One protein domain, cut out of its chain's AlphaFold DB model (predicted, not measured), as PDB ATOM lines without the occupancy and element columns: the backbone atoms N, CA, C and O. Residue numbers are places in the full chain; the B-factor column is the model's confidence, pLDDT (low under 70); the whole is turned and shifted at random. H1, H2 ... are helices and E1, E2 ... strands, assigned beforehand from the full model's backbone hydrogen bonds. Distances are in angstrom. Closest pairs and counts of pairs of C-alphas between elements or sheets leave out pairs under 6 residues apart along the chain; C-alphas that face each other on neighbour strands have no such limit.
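Overview. This is residues 64 to 156 of the 165 residues of an uncharacterized protein of Hymenobacter sp. APR13 (UniProt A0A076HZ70). Three helices, H1, H2 and H3, form an up-and-down bundle, each running against the one before, and a two-stranded hairpin, E1 and E2, covers one side, E2 packing on H3. The 93 printed residues include two named strands, then three named helices; the sheet, E1 - E2, is antiparallel and the class mostly helix. It is compact, with radius of gyration of the C-alphas 13.3 A and spans 39 by 26 by 19 A.

Arrangement. E1, residues 64 to 68, and E2, residues 71 to 76, form an antiparallel hairpin; N 66 and O 73, 3.0 A apart, are within hydrogen-bond range. H1, residues 88 to 107, touches H2, residues 116 to 132, with residues 90 to 98 alone, in a helical hairpin; the closest C-alphas, of Glu 90 and Ala 129, are 4.8 A apart. H3, residues 139 to 155, touches H1 with residues 141 to 148 alone, closest at C-alphas 145 and 98, 7.6 A. The closest C-alphas of E2 and H3, Gln 74 and Pro 140, are 5.8 A apart. H2 and H3 are near each other. Every O i to N i+4 pair in H1, H2 and H3 is within hydrogen-bond range.

Along the chain. E1, 13.1 A, begins at C-alpha 64 (-1.850, 33.011, -0.806); E2 measures 16.3 A, H1 28.3 A and H2 24.2 A. H3, 24.6 A, ends at C-alpha 155 (-11.175, 11.377, -8.237).

Size, cuts and confidence. The farthest C-alphas, Gly 85 and Gln 156, are 40.3 A apart. The printed part has no cut; E2 to H1 is a long link; no printed residue is under 70 in pLDDT.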
ATOM      1  N   THR A  64      -3.052  33.843  -0.763       92.00
ATOM      2  CA  THR A  64      -1.850  33.011  -0.806       92.00
ATOM      3  C   THR A  64      -1.961  31.998  -1.943       92.00
ATOM      4  O   THR A  64      -3.045  31.741  -2.466       92.00
ATOM      5  N   LEU A  65      -0.830  31.432  -2.361       93.12
ATOM      6  CA  LEU A  65      -0.806  30.291  -3.275       93.12
ATOM      7  C   LEU A  65      -0.538  29.025  -2.472       93.12
ATOM      8  O   LEU A  65       0.349  29.017  -1.618       93.12
ATOM      9  N   PHE A  66      -1.253  27.951  -2.787       93.69
ATOM     10  CA  PHE A  66      -0.839  26.607  -2.403       93.69
ATOM     11  C   PHE A  66      -0.523  25.791  -3.652       93.69
ATOM     12  O   PHE A  66      -1.122  25.988  -4.711       93.69
ATOM     13  N   SER A  67       0.452  24.892  -3.525       93.81
ATOM     14  CA  SER A  67       0.835  23.976  -4.594       93.81
ATOM     15  C   SER A  67       0.166  22.626  -4.369       93.81
ATOM     16  O   SER A  67       0.251  22.065  -3.276       93.81
ATOM     17  N   TYR A  68      -0.489  22.099  -5.398       93.56
ATOM     18  CA  TYR A  68      -1.063  20.760  -5.399       93.56
ATOM     19  C   TYR A  68      -0.776  20.090  -6.740       93.56
ATOM     20  O   TYR A  68      -1.163  20.591  -7.792       93.56
ATOM     21  N   ARG A  69      -0.050  18.965  -6.711       90.69
ATOM     22  CA  ARG A  69       0.324  18.181  -7.908       90.69
ATOM     23  C   ARG A  69       0.943  19.023  -9.041       90.69
ATOM     24  O   ARG A  69       0.643  18.819 -10.211       90.69
ATOM     25  N   GLY A  70       1.803  19.980  -8.688       91.31
ATOM     26  CA  GLY A  70       2.470  20.866  -9.652       91.31
ATOM     27  C   GLY A  70       1.613  22.035 -10.154       91.31
ATOM     28  O   GLY A  70       2.115  22.865 -10.905       91.31
ATOM     29  N   GLN A  71       0.354  22.146  -9.723       91.44
ATOM     30  CA  GLN A  71      -0.501  23.301  -9.985       91.44
ATOM     31  C   GLN A  71      -0.449  24.274  -8.808       91.44
ATOM     32  O   GLN A  71      -0.494  23.860  -7.653       91.44
ATOM     33  N   SER A  72      -0.371  25.573  -9.100       93.19
ATOM     34  CA  SER A  72      -0.491  26.627  -8.091       93.19
ATOM     35  C   SER A  72      -1.907  27.187  -8.101       93.19
ATOM     36  O   SER A  72      -2.378  27.658  -9.136       93.19
ATOM     37  N   VAL A  73      -2.575  27.147  -6.953       92.88
ATOM     38  CA  VAL A  73      -3.970  27.569  -6.792       92.88
ATOM     39  C   VAL A  73      -4.030  28.715  -5.795       92.88
ATOM     40  O   VAL A  73      -3.401  28.666  -4.735       92.88
ATOM     41  N   GLN A  74      -4.779  29.764  -6.138       93.31
ATOM     42  CA  GLN A  74      -5.020  30.884  -5.234       93.31
ATOM     43  C   GLN A  74      -6.001  30.471  -4.142       93.31
ATOM     44  O   GLN A  74      -7.052  29.899  -4.414       93.31
ATOM     45  N   ARG A  75      -5.662  30.813  -2.904       93.62
ATOM     46  CA  ARG A  75      -6.492  30.616  -1.722       93.62
ATOM     47  C   ARG A  75      -6.540  31.925  -0.962       93.62
ATOM     48  O   ARG A  75      -5.505  32.516  -0.672       93.62
ATOM     49  N   LYS A  76      -7.739  32.394  -0.636       93.62
ATOM     50  CA  LYS A  76      -7.917  33.617   0.150       93.62
ATOM     51  C   LYS A  76      -8.416  33.274   1.540       93.62
ATOM     52  O   LYS A  76      -9.439  32.606   1.670       93.62
ATOM     53  N   ARG A  77      -7.692  33.727   2.561       93.81
ATOM     54  CA  ARG A  77      -8.110  33.645   3.962       93.81
ATOM     55  C   ARG A  77      -7.940  35.007   4.603       93.81
ATOM     56  O   ARG A  77      -6.883  35.635   4.521       93.81
ATOM     57  N   THR A  78      -9.017  35.477   5.196       90.69
ATOM     58  CA  THR A  78      -9.140  36.833   5.690       90.69
ATOM     59  C   THR A  78      -8.917  36.824   7.194       90.69
ATOM     60  O   THR A  78      -9.506  36.025   7.919       90.69
ATOM     61  N   ALA A  79      -8.034  37.702   7.673       86.25
ATOM     62  CA  ALA A  79      -7.813  37.846   9.106       86.25
ATOM     63  C   ALA A  79      -9.117  38.311   9.791       86.25
ATOM     64  O   ALA A  79      -9.799  39.173   9.217       86.25
ATOM     65  N   PRO A  80      -9.454  37.799  10.992       82.19
ATOM     66  CA  PRO A  80     -10.696  38.117  11.704       82.19
ATOM     67  C   PRO A  80     -11.034  39.616  11.777       82.19
ATOM     68  O   PRO A  80     -12.177  40.045  11.637       82.19
ATOM     69  N   GLU A  81     -10.006  40.441  11.900       82.75
ATOM     70  CA  GLU A  81     -10.021  41.891  12.054       82.75
ATOM     71  C   GLU A  81     -10.486  42.610  10.779       82.75
ATOM     72  O   GLU A  81     -10.865  43.782  10.831       82.75
ATOM     73  N   THR A  82     -10.467  41.916   9.639       83.12
ATOM     74  CA  THR A  82     -10.882  42.418   8.320       83.12
ATOM     75  C   THR A  82     -12.360  42.108   8.026       83.12
ATOM     76  O   THR A  82     -12.953  42.719   7.130       83.12
ATOM     77  N   PHE A  83     -13.000  41.229   8.809       80.75
ATOM     78  CA  PHE A  83     -14.441  40.953   8.717       80.75
ATOM     79  C   PHE A  83     -15.321  42.058   9.325       80.75
ATOM     80  O   PHE A  83     -16.536  41.902   9.391       80.75
ATOM     81  N   LYS A  84     -14.749  43.186   9.762       80.75
ATOM     82  CA  LYS A  84     -15.519  44.296  10.339       80.75
ATOM     83  C   LYS A  84     -16.581  44.810   9.359       80.75
ATOM     84  O   LYS A  84     -16.271  45.137   8.212       80.75
ATOM     85  N   GLY A  85     -17.809  44.946   9.856       83.06
ATOM     86  CA  GLY A  85     -18.947  45.492   9.118       83.06
ATOM     87  C   GLY A  85     -19.876  44.429   8.528       83.06
ATOM     88  O   GLY A  85     -19.850  43.258   8.900       83.06
ATOM     89  N   LYS A  86     -20.746  44.872   7.618       88.19
ATOM     90  CA  LYS A  86     -21.768  44.035   6.981       88.19
ATOM     91  C   LYS A  86     -21.126  42.940   6.116       88.19
ATOM     92  O   LYS A  86     -20.171  43.207   5.387       88.19
ATOM     93  N   GLY A  87     -21.662  41.721   6.189       91.56
ATOM     94  CA  GLY A  87     -21.207  40.586   5.381       91.56
ATOM     95  C   GLY A  87     -19.973  39.850   5.911       91.56
ATOM     96  O   GLY A  87     -19.497  38.918   5.264       91.56
ATOM     97  N   GLY A  88     -19.412  40.274   7.049       93.94
ATOM     98  CA  GLY A  88     -18.269  39.616   7.688       93.94
ATOM     99  C   GLY A  88     -18.533  38.148   8.043       93.94
ATOM    100  O   GLY A  88     -17.783  37.289   7.575       93.94
ATOM    101  N   PRO A  89     -19.599  37.843   8.809       94.69
ATOM    102  CA  PRO A  89     -19.961  36.470   9.161       94.69
ATOM    103  C   PRO A  89     -20.198  35.570   7.943       94.69
ATOM    104  O   PRO A  89     -19.788  34.413   7.940       94.69
ATOM    105  N   GLU A  90     -20.811  36.095   6.883       96.50
ATOM    106  CA  GLU A  90     -21.100  35.358   5.655       96.50
ATOM    107  C   GLU A  90     -19.821  35.011   4.882       96.50
ATOM    108  O   GLU A  90     -19.679  33.891   4.388       96.50
ATOM    109  N   ILE A  91     -18.857  35.938   4.808       95.75
ATOM    110  CA  ILE A  91     -17.543  35.659   4.210       95.75
ATOM    111  C   ILE A  91     -16.768  34.668   5.079       95.75
ATOM    112  O   ILE A  91     -16.166  33.741   4.544       95.75
ATOM    113  N   GLN A  92     -16.806  34.816   6.403       95.44
ATOM    114  CA  GLN A  92     -16.160  33.876   7.315       95.44
ATOM    115  C   GLN A  92     -16.739  32.460   7.165       95.44
ATOM    116  O   GLN A  92     -15.982  31.493   7.118       95.44
ATOM    117  N   ALA A  93     -18.062  32.327   7.037       95.88
ATOM    118  CA  ALA A  93     -18.722  31.047   6.798       95.88
ATOM    119  C   ALA A  93     -18.301  30.425   5.455       95.88
ATOM    120  O   ALA A  93     -17.988  29.234   5.399       95.88
ATOM    121  N   LEU A  94     -18.228  31.228   4.386       97.50
ATOM    122  CA  LEU A  94     -17.702  30.784   3.093       97.50
ATOM    123  C   LEU A  94     -16.248  30.299   3.208       97.50
ATOM    124  O   LEU A  94     -15.913  29.223   2.713       97.50
ATOM    125  N   GLU A  95     -15.385  31.070   3.874       97.12
ATOM    126  CA  GLU A  95     -13.976  30.718   4.061       97.12
ATOM    127  C   GLU A  95     -13.800  29.452   4.907       97.12
ATOM    128  O   GLU A  95     -12.927  28.641   4.602       97.12
ATOM    129  N   ALA A  96     -14.652  29.232   5.911       96.69
ATOM    130  CA  ALA A  96     -14.647  28.012   6.714       96.69
ATOM    131  C   ALA A  96     -15.024  26.770   5.888       96.69
ATOM    132  O   ALA A  96     -14.371  25.732   6.003       96.69
ATOM    133  N   LEU A  97     -16.032  26.872   5.012       97.81
ATOM    134  CA  LEU A  97     -16.403  25.776   4.110       97.81
ATOM    135  C   LEU A  97     -15.275  25.454   3.119       97.81
ATOM    136  O   LEU A  97     -14.952  24.282   2.922       97.81
ATOM    137  N   LEU A  98     -14.648  26.478   2.530       97.75
ATOM    138  CA  LEU A  98     -13.490  26.305   1.645       97.75
ATOM    139  C   LEU A  98     -12.297  25.699   2.387       97.75
ATOM    140  O   LEU A  98     -11.598  24.847   1.842       97.75
ATOM    141  N   GLU A  99     -12.084  26.082   3.647       97.12
ATOM    142  CA  GLU A  99     -11.053  25.480   4.485       97.12
ATOM    143  C   GLU A  99     -11.291  23.997   4.712       97.12
ATOM    144  O   GLU A  99     -10.377  23.196   4.541       97.12
ATOM    145  N   GLN A 100     -12.525  23.613   5.023       96.88
ATOM    146  CA  GLN A 100     -12.874  22.212   5.193       96.88
ATOM    147  C   GLN A 100     -12.569  21.396   3.925       96.88
ATOM    148  O   GLN A 100     -12.078  20.272   4.025       96.88
ATOM    149  N   ARG A 101     -12.809  21.962   2.731       96.50
ATOM    150  CA  ARG A 101     -12.468  21.308   1.456       96.50
ATOM    151  C   ARG A 101     -10.969  21.184   1.257       96.50
ATOM    152  O   ARG A 101     -10.495  20.134   0.835       96.50
ATOM    153  N   HIS A 102     -10.224  22.227   1.605       96.56
ATOM    154  CA  HIS A 102      -8.772  22.194   1.555       96.56
ATOM    155  C   HIS A 102      -8.203  21.084   2.449       96.56
ATOM    156  O   HIS A 102      -7.351  20.316   2.015       96.56
ATOM    157  N   GLN A 103      -8.714  20.947   3.673       96.12
ATOM    158  CA  GLN A 103      -8.289  19.876   4.573       96.12
ATOM    159  C   GLN A 103      -8.655  18.491   4.017       96.12
ATOM    160  O   GLN A 103      -7.820  17.592   4.039       96.12
ATOM    161  N   ALA A 104      -9.850  18.326   3.437       94.38
ATOM    162  CA  ALA A 104     -10.250  17.075   2.783       94.38
ATOM    163  C   ALA A 104      -9.356  16.720   1.578       94.38
ATOM    164  O   ALA A 104      -8.977  15.562   1.412       94.38
ATOM    165  N   LEU A 105      -8.963  17.717   0.774       95.31
ATOM    166  CA  LEU A 105      -8.035  17.549  -0.348       95.31
ATOM    167  C   LEU A 105      -6.688  16.964   0.101       95.31
ATOM    168  O   LEU A 105      -6.120  16.133  -0.615       95.31
ATOM    169  N   LEU A 106      -6.177  17.439   1.243       94.88
ATOM    170  CA  LEU A 106      -4.876  17.055   1.791       94.88
ATOM    171  C   LEU A 106      -4.916  15.743   2.582       94.88
ATOM    172  O   LEU A 106      -3.913  15.036   2.609       94.88
ATOM    173  N   ALA A 107      -6.043  15.430   3.225       93.88
ATOM    174  CA  ALA A 107      -6.173  14.259   4.089       93.88
ATOM    175  C   ALA A 107      -6.082  12.937   3.315       93.88
ATOM    176  O   ALA A 107      -5.433  11.997   3.766       93.88
ATOM    177  N   ASP A 108      -6.713  12.869   2.144       89.94
ATOM    178  CA  ASP A 108      -6.716  11.684   1.290       89.94
ATOM    179  C   ASP A 108      -6.736  12.133  -0.175       89.94
ATOM    180  O   ASP A 108      -7.455  13.058  -0.539       89.94
ATOM    181  N   SER A 109      -5.929  11.501  -1.029       87.31
ATOM    182  CA  SER A 109      -5.810  11.834  -2.460       87.31
ATOM    183  C   SER A 109      -6.877  11.187  -3.359       87.31
ATOM    184  O   SER A 109      -6.980  11.534  -4.544       87.31
ATOM    185  N   THR A 110      -7.656  10.265  -2.791       87.50
ATOM    186  CA  THR A 110      -8.662   9.431  -3.461       87.50
ATOM    187  C   THR A 110     -10.077   9.662  -2.940       87.50
ATOM    188  O   THR A 110     -11.026   9.498  -3.701       87.50
ATOM    189  N   ALA A 111     -10.235  10.101  -1.686       90.50
ATOM    190  CA  ALA A 111     -11.544  10.438  -1.131       90.50
ATOM    191  C   ALA A 111     -12.203  11.620  -1.865       90.50
ATOM    192  O   ALA A 111     -11.519  12.479  -2.422       90.50
ATOM    193  N   SER A 112     -13.531  11.700  -1.821       92.44
ATOM    194  CA  SER A 112     -14.269  12.846  -2.367       92.44
ATOM    195  C   SER A 112     -13.848  14.149  -1.669       92.44
ATOM    196  O   SER A 112     -13.827  14.242  -0.440       92.44
ATOM    197  N   VAL A 113     -13.493  15.155  -2.465       94.06
ATOM    198  CA  VAL A 113     -13.159  16.514  -2.022       94.06
ATOM    199  C   VAL A 113     -14.420  17.362  -1.971       94.06
ATOM    200  O   VAL A 113     -14.580  18.162  -1.047       94.06
ATOM    201  N   LEU A 114     -15.314  17.202  -2.947       95.44
ATOM    202  CA  LEU A 114     -16.460  18.076  -3.158       95.44
ATOM    203  C   LEU A 114     -17.689  17.287  -3.624       95.44
ATOM    204  O   LEU A 114     -18.008  17.235  -4.810       95.44
ATOM    205  N   THR A 115     -18.430  16.717  -2.676       94.31
ATOM    206  CA  THR A 115     -19.711  16.063  -2.969       94.31
ATOM    207  C   THR A 115     -20.742  17.070  -3.516       94.31
ATOM    208  O   THR A 115     -20.631  18.277  -3.262       94.31
ATOM    209  N   PRO A 116     -21.806  16.616  -4.211       93.62
ATOM    210  CA  PRO A 116     -22.854  17.510  -4.720       93.62
ATOM    211  C   PRO A 116     -23.541  18.355  -3.632       93.62
ATOM    212  O   PRO A 116     -23.859  19.529  -3.841       93.62
ATOM    213  N   GLU A 117     -23.727  17.782  -2.441       94.81
ATOM    214  CA  GLU A 117     -24.268  18.491  -1.276       94.81
ATOM    215  C   GLU A 117     -23.326  19.617  -0.823       94.81
ATOM    216  O   GLU A 117     -23.753  20.753  -0.606       94.81
ATOM    217  N   GLN A 118     -22.020  19.340  -0.764       96.69
ATOM    218  CA  GLN A 118     -21.006  20.323  -0.378       96.69
ATOM    219  C   GLN A 118     -20.872  21.437  -1.417       96.69
ATOM    220  O   GLN A 118     -20.721  22.603  -1.048       96.69
ATOM    221  N   LEU A 119     -20.978  21.108  -2.708       96.88
ATOM    222  CA  LEU A 119     -21.031  22.103  -3.778       96.88
ATOM    223  C   LEU A 119     -22.246  23.028  -3.613       96.88
ATOM    224  O   LEU A 119     -22.124  24.248  -3.745       96.88
ATOM    225  N   THR A 120     -23.408  22.473  -3.275       97.00
ATOM    226  CA  THR A 120     -24.626  23.258  -3.024       97.00
ATOM    227  C   THR A 120     -24.458  24.181  -1.814       97.00
ATOM    228  O   THR A 120     -24.787  25.367  -1.885       97.00
ATOM    229  N   ALA A 121     -23.874  23.680  -0.722       97.38
ATOM    230  CA  ALA A 121     -23.581  24.482   0.465       97.38
ATOM    231  C   ALA A 121     -22.602  25.631   0.161       97.38
ATOM    232  O   ALA A 121     -22.857  26.778   0.533       97.38
ATOM    233  N   LEU A 122     -21.519  25.358  -0.575       97.81
ATOM    234  CA  LEU A 122     -20.520  26.360  -0.961       97.81
ATOM    235  C   LEU A 122     -21.083  27.427  -1.899       97.81
ATOM    236  O   LEU A 122     -20.850  28.615  -1.689       97.81
ATOM    237  N   THR A 123     -21.841  27.025  -2.917       97.44
ATOM    238  CA  THR A 123     -22.463  27.968  -3.863       97.44
ATOM    239  C   THR A 123     -23.523  28.835  -3.185       97.44
ATOM    240  O   THR A 123     -23.603  30.034  -3.465       97.44
ATOM    241  N   THR A 124     -24.281  28.270  -2.243       97.88
ATOM    242  CA  THR A 124     -25.232  29.022  -1.415       97.88
ATOM    243  C   THR A 124     -24.506  30.020  -0.520       97.88
ATOM    244  O   THR A 124     -24.834  31.204  -0.548       97.88
ATOM    245  N   ALA A 125     -23.470  29.590   0.206       97.81
ATOM    246  CA  ALA A 125     -22.671  30.474   1.053       97.81
ATOM    247  C   ALA A 125     -22.007  31.603   0.248       97.81
ATOM    248  O   ALA A 125     -22.039  32.759   0.666       97.81
ATOM    249  N   ALA A 126     -21.474  31.297  -0.940       97.44
ATOM    250  CA  ALA A 126     -20.883  32.290  -1.832       97.44
ATOM    251  C   ALA A 126     -21.908  33.336  -2.288       97.44
ATOM    252  O   ALA A 126     -21.610  34.530  -2.285       97.44
ATOM    253  N   ARG A 127     -23.131  32.908  -2.624       97.88
ATOM    254  CA  ARG A 127     -24.226  33.816  -2.989       97.88
ATOM    255  C   ARG A 127     -24.648  34.690  -1.812       97.88
ATOM    256  O   ARG A 127     -24.772  35.899  -1.980       97.88
ATOM    257  N   THR A 128     -24.838  34.107  -0.631       97.62
ATOM    258  CA  THR A 128     -25.204  34.852   0.582       97.62
ATOM    259  C   THR A 128     -24.139  35.893   0.923       97.62
ATOM    260  O   THR A 128     -24.473  37.052   1.164       97.62
ATOM    261  N   ALA A 129     -22.858  35.519   0.849       96.56
ATOM    262  CA  ALA A 129     -21.751  36.443   1.053       96.56
ATOM    263  C   ALA A 129     -21.769  37.583   0.025       96.56
ATOM    264  O   ALA A 129     -21.683  38.741   0.426       96.56
ATOM    265  N   ALA A 130     -21.926  37.277  -1.268       96.62
ATOM    266  CA  ALA A 130     -21.964  38.279  -2.336       96.62
ATOM    267  C   ALA A 130     -23.127  39.270  -2.181       96.62
ATOM    268  O   ALA A 130     -22.949  40.467  -2.392       96.62
ATOM    269  N   THR A 131     -24.298  38.800  -1.745       97.00
ATOM    270  CA  THR A 131     -25.439  39.670  -1.426       97.00
ATOM    271  C   THR A 131     -25.158  40.550  -0.205       97.00
ATOM    272  O   THR A 131     -25.540  41.720  -0.175       97.00
ATOM    273  N   ALA A 132     -24.496  40.006   0.819       96.19
ATOM    274  CA  ALA A 132     -24.209  40.741   2.046       96.19
ATOM    275  C   ALA A 132     -23.099  41.794   1.865       96.19
ATOM    276  O   ALA A 132     -23.172  42.858   2.490       96.19
ATOM    277  N   ARG A 133     -22.099  41.522   1.009       94.94
ATOM    278  CA  ARG A 133     -20.947  42.404   0.752       94.94
ATOM    279  C   ARG A 133     -20.508  42.396  -0.727       94.94
ATOM    280  O   ARG A 133     -19.471  41.821  -1.054       94.94
ATOM    281  N   PRO A 134     -21.232  43.089  -1.620       94.88
ATOM    282  CA  PRO A 134     -20.989  43.032  -3.067       94.88
ATOM    283  C   PRO A 134     -19.615  43.570  -3.498       94.88
ATOM    284  O   PRO A 134     -19.038  43.057  -4.451       94.88
ATOM    285  N   ASP A 135     -19.053  44.539  -2.769       92.19
ATOM    286  CA  ASP A 135     -17.751  45.151  -3.094       92.19
ATOM    287  C   ASP A 135     -16.545  44.266  -2.727       92.19
ATOM    288  O   ASP A 135     -15.383  44.660  -2.870       92.19
ATOM    289  N   TRP A 136     -16.786  43.071  -2.187       92.19
ATOM    290  CA  TRP A 136     -15.721  42.153  -1.823       92.19
ATOM    291  C   TRP A 136     -15.147  41.449  -3.058       92.19
ATOM    292  O   TRP A 136     -15.867  41.010  -3.949       92.19
ATOM    293  N   ASN A 137     -13.822  41.283  -3.114       92.62
ATOM    294  CA  ASN A 137     -13.208  40.526  -4.203       92.62
ATOM    295  C   ASN A 137     -13.431  39.015  -4.005       92.62
ATOM    296  O   ASN A 137     -12.754  38.401  -3.165       92.62
ATOM    297  N   TYR A 138     -14.345  38.445  -4.801       94.44
ATOM    298  CA  TYR A 138     -14.702  37.024  -4.791       94.44
ATOM    299  C   TYR A 138     -13.908  36.141  -5.761       94.44
ATOM    300  O   TYR A 138     -14.005  34.915  -5.668       94.44
ATOM    301  N   ALA A 139     -13.111  36.722  -6.664       94.69
ATOM    302  CA  ALA A 139     -12.412  35.962  -7.702       94.69
ATOM    303  C   ALA A 139     -11.525  34.825  -7.142       94.69
ATOM    304  O   ALA A 139     -11.596  33.718  -7.676       94.69
ATOM    305  N   PRO A 140     -10.768  35.012  -6.036       94.81
ATOM    306  CA  PRO A 140      -9.971  33.927  -5.464       94.81
ATOM    307  C   PRO A 140     -10.811  32.739  -4.975       94.81
ATOM    308  O   PRO A 140     -10.413  31.595  -5.165       94.81
ATOM    309  N   TYR A 141     -11.994  32.980  -4.397       96.31
ATOM    310  CA  TYR A 141     -12.862  31.894  -3.926       96.31
ATOM    311  C   TYR A 141     -13.465  31.105  -5.089       96.31
ATOM    312  O   TYR A 141     -13.602  29.889  -5.007       96.31
ATOM    313  N   GLN A 142     -13.810  31.789  -6.186       96.00
ATOM    314  CA  GLN A 142     -14.317  31.143  -7.398       96.00
ATOM    315  C   GLN A 142     -13.245  30.262  -8.048       96.00
ATOM    316  O   GLN A 142     -13.541  29.146  -8.468       96.00
ATOM    317  N   GLN A 143     -11.994  30.734  -8.088       95.44
ATOM    318  CA  GLN A 143     -10.860  29.951  -8.583       95.44
ATOM    319  C   GLN A 143     -10.590  28.721  -7.710       95.44
ATOM    320  O   GLN A 143     -10.415  27.625  -8.242       95.44
ATOM    321  N   GLU A 144     -10.604  28.886  -6.383       96.31
ATOM    322  CA  GLU A 144     -10.438  27.787  -5.427       96.31
ATOM    323  C   GLU A 144     -11.555  26.733  -5.586       96.31
ATOM    324  O   GLU A 144     -11.275  25.538  -5.669       96.31
ATOM    325  N   LEU A 145     -12.816  27.163  -5.723       97.06
ATOM    326  CA  LEU A 145     -13.953  26.260  -5.934       97.06
ATOM    327  C   LEU A 145     -13.855  25.493  -7.261       97.06
ATOM    328  O   LEU A 145     -14.064  24.281  -7.282       97.06
ATOM    329  N   ALA A 146     -13.512  26.178  -8.355       96.38
ATOM    330  CA  ALA A 146     -13.347  25.548  -9.665       96.38
ATOM    331  C   ALA A 146     -12.216  24.508  -9.660       96.38
ATOM    332  O   ALA A 146     -12.298  23.487 -10.342       96.38
ATOM    333  N   PHE A 147     -11.164  24.745  -8.876       96.81
ATOM    334  CA  PHE A 147     -10.116  23.756  -8.658       96.81
ATOM    335  C   PHE A 147     -10.648  22.509  -7.930       96.81
ATOM    336  O   PHE A 147     -10.396  21.398  -8.389       96.81
ATOM    337  N   TYR A 148     -11.432  22.666  -6.857       96.50
ATOM    338  CA  TYR A 148     -12.011  21.516  -6.149       96.50
ATOM    339  C   TYR A 148     -12.984  20.705  -7.008       96.50
ATOM    340  O   TYR A 148     -12.984  19.482  -6.911       96.50
ATOM    341  N   GLN A 149     -13.762  21.354  -7.878       95.56
ATOM    342  CA  GLN A 149     -14.623  20.656  -8.840       95.56
ATOM    343  C   GLN A 149     -13.806  19.770  -9.788       95.56
ATOM    344  O   GLN A 149     -14.104  18.588  -9.932       95.56
ATOM    345  N   LYS A 150     -12.722  20.306 -10.359       94.75
ATOM    346  CA  LYS A 150     -11.821  19.534 -11.230       94.75
ATOM    347  C   LYS A 150     -11.152  18.373 -10.499       94.75
ATOM    348  O   LYS A 150     -10.977  17.300 -11.070       94.75
ATOM    349  N   GLU A 151     -10.758  18.574  -9.243       94.44
ATOM    350  CA  GLU A 151     -10.190  17.492  -8.439       94.44
ATOM    351  C   GLU A 151     -11.224  16.418  -8.092       94.44
ATOM    352  O   GLU A 151     -10.869  15.242  -8.083       94.44
ATOM    353  N   GLU A 152     -12.488  16.781  -7.871       94.31
ATOM    354  CA  GLU A 152     -13.564  15.806  -7.685       94.31
ATOM    355  C   GLU A 152     -13.789  14.971  -8.949       94.31
ATOM    356  O   GLU A 152     -13.775  13.743  -8.881       94.31
ATOM    357  N   GLU A 153     -13.913  15.623 -10.108       92.19
ATOM    358  CA  GLU A 153     -14.056  14.958 -11.412       92.19
ATOM    359  C   GLU A 153     -12.902  13.986 -11.683       92.19
ATOM    360  O   GLU A 153     -13.096  12.895 -12.208       92.19
ATOM    361  N   ARG A 154     -11.684  14.355 -11.277       91.56
ATOM    362  CA  ARG A 154     -10.507  13.493 -11.403       91.56
ATOM    363  C   ARG A 154     -10.551  12.282 -10.462       91.56
ATOM    364  O   ARG A 154      -9.965  11.246 -10.778       91.56
ATOM    365  N   ARG A 155     -11.131  12.427  -9.269       90.69
ATOM    366  CA  ARG A 155     -11.175  11.377  -8.237       90.69
ATOM    367  C   ARG A 155     -12.346  10.423  -8.411       90.69
ATOM    368  O   ARG A 155     -12.234   9.287  -7.963       90.69
ATOM    369  N   GLN A 156     -13.420  10.849  -9.070       83.69
ATOM    370  CA  GLN A 156     -14.519   9.975  -9.456       83.69
ATOM    371  C   GLN A 156     -14.252   9.384 -10.846       83.69
ATOM    372  O   GLN A 156     -14.564  10.021 -11.852       83.69
TER     373      GLN A 156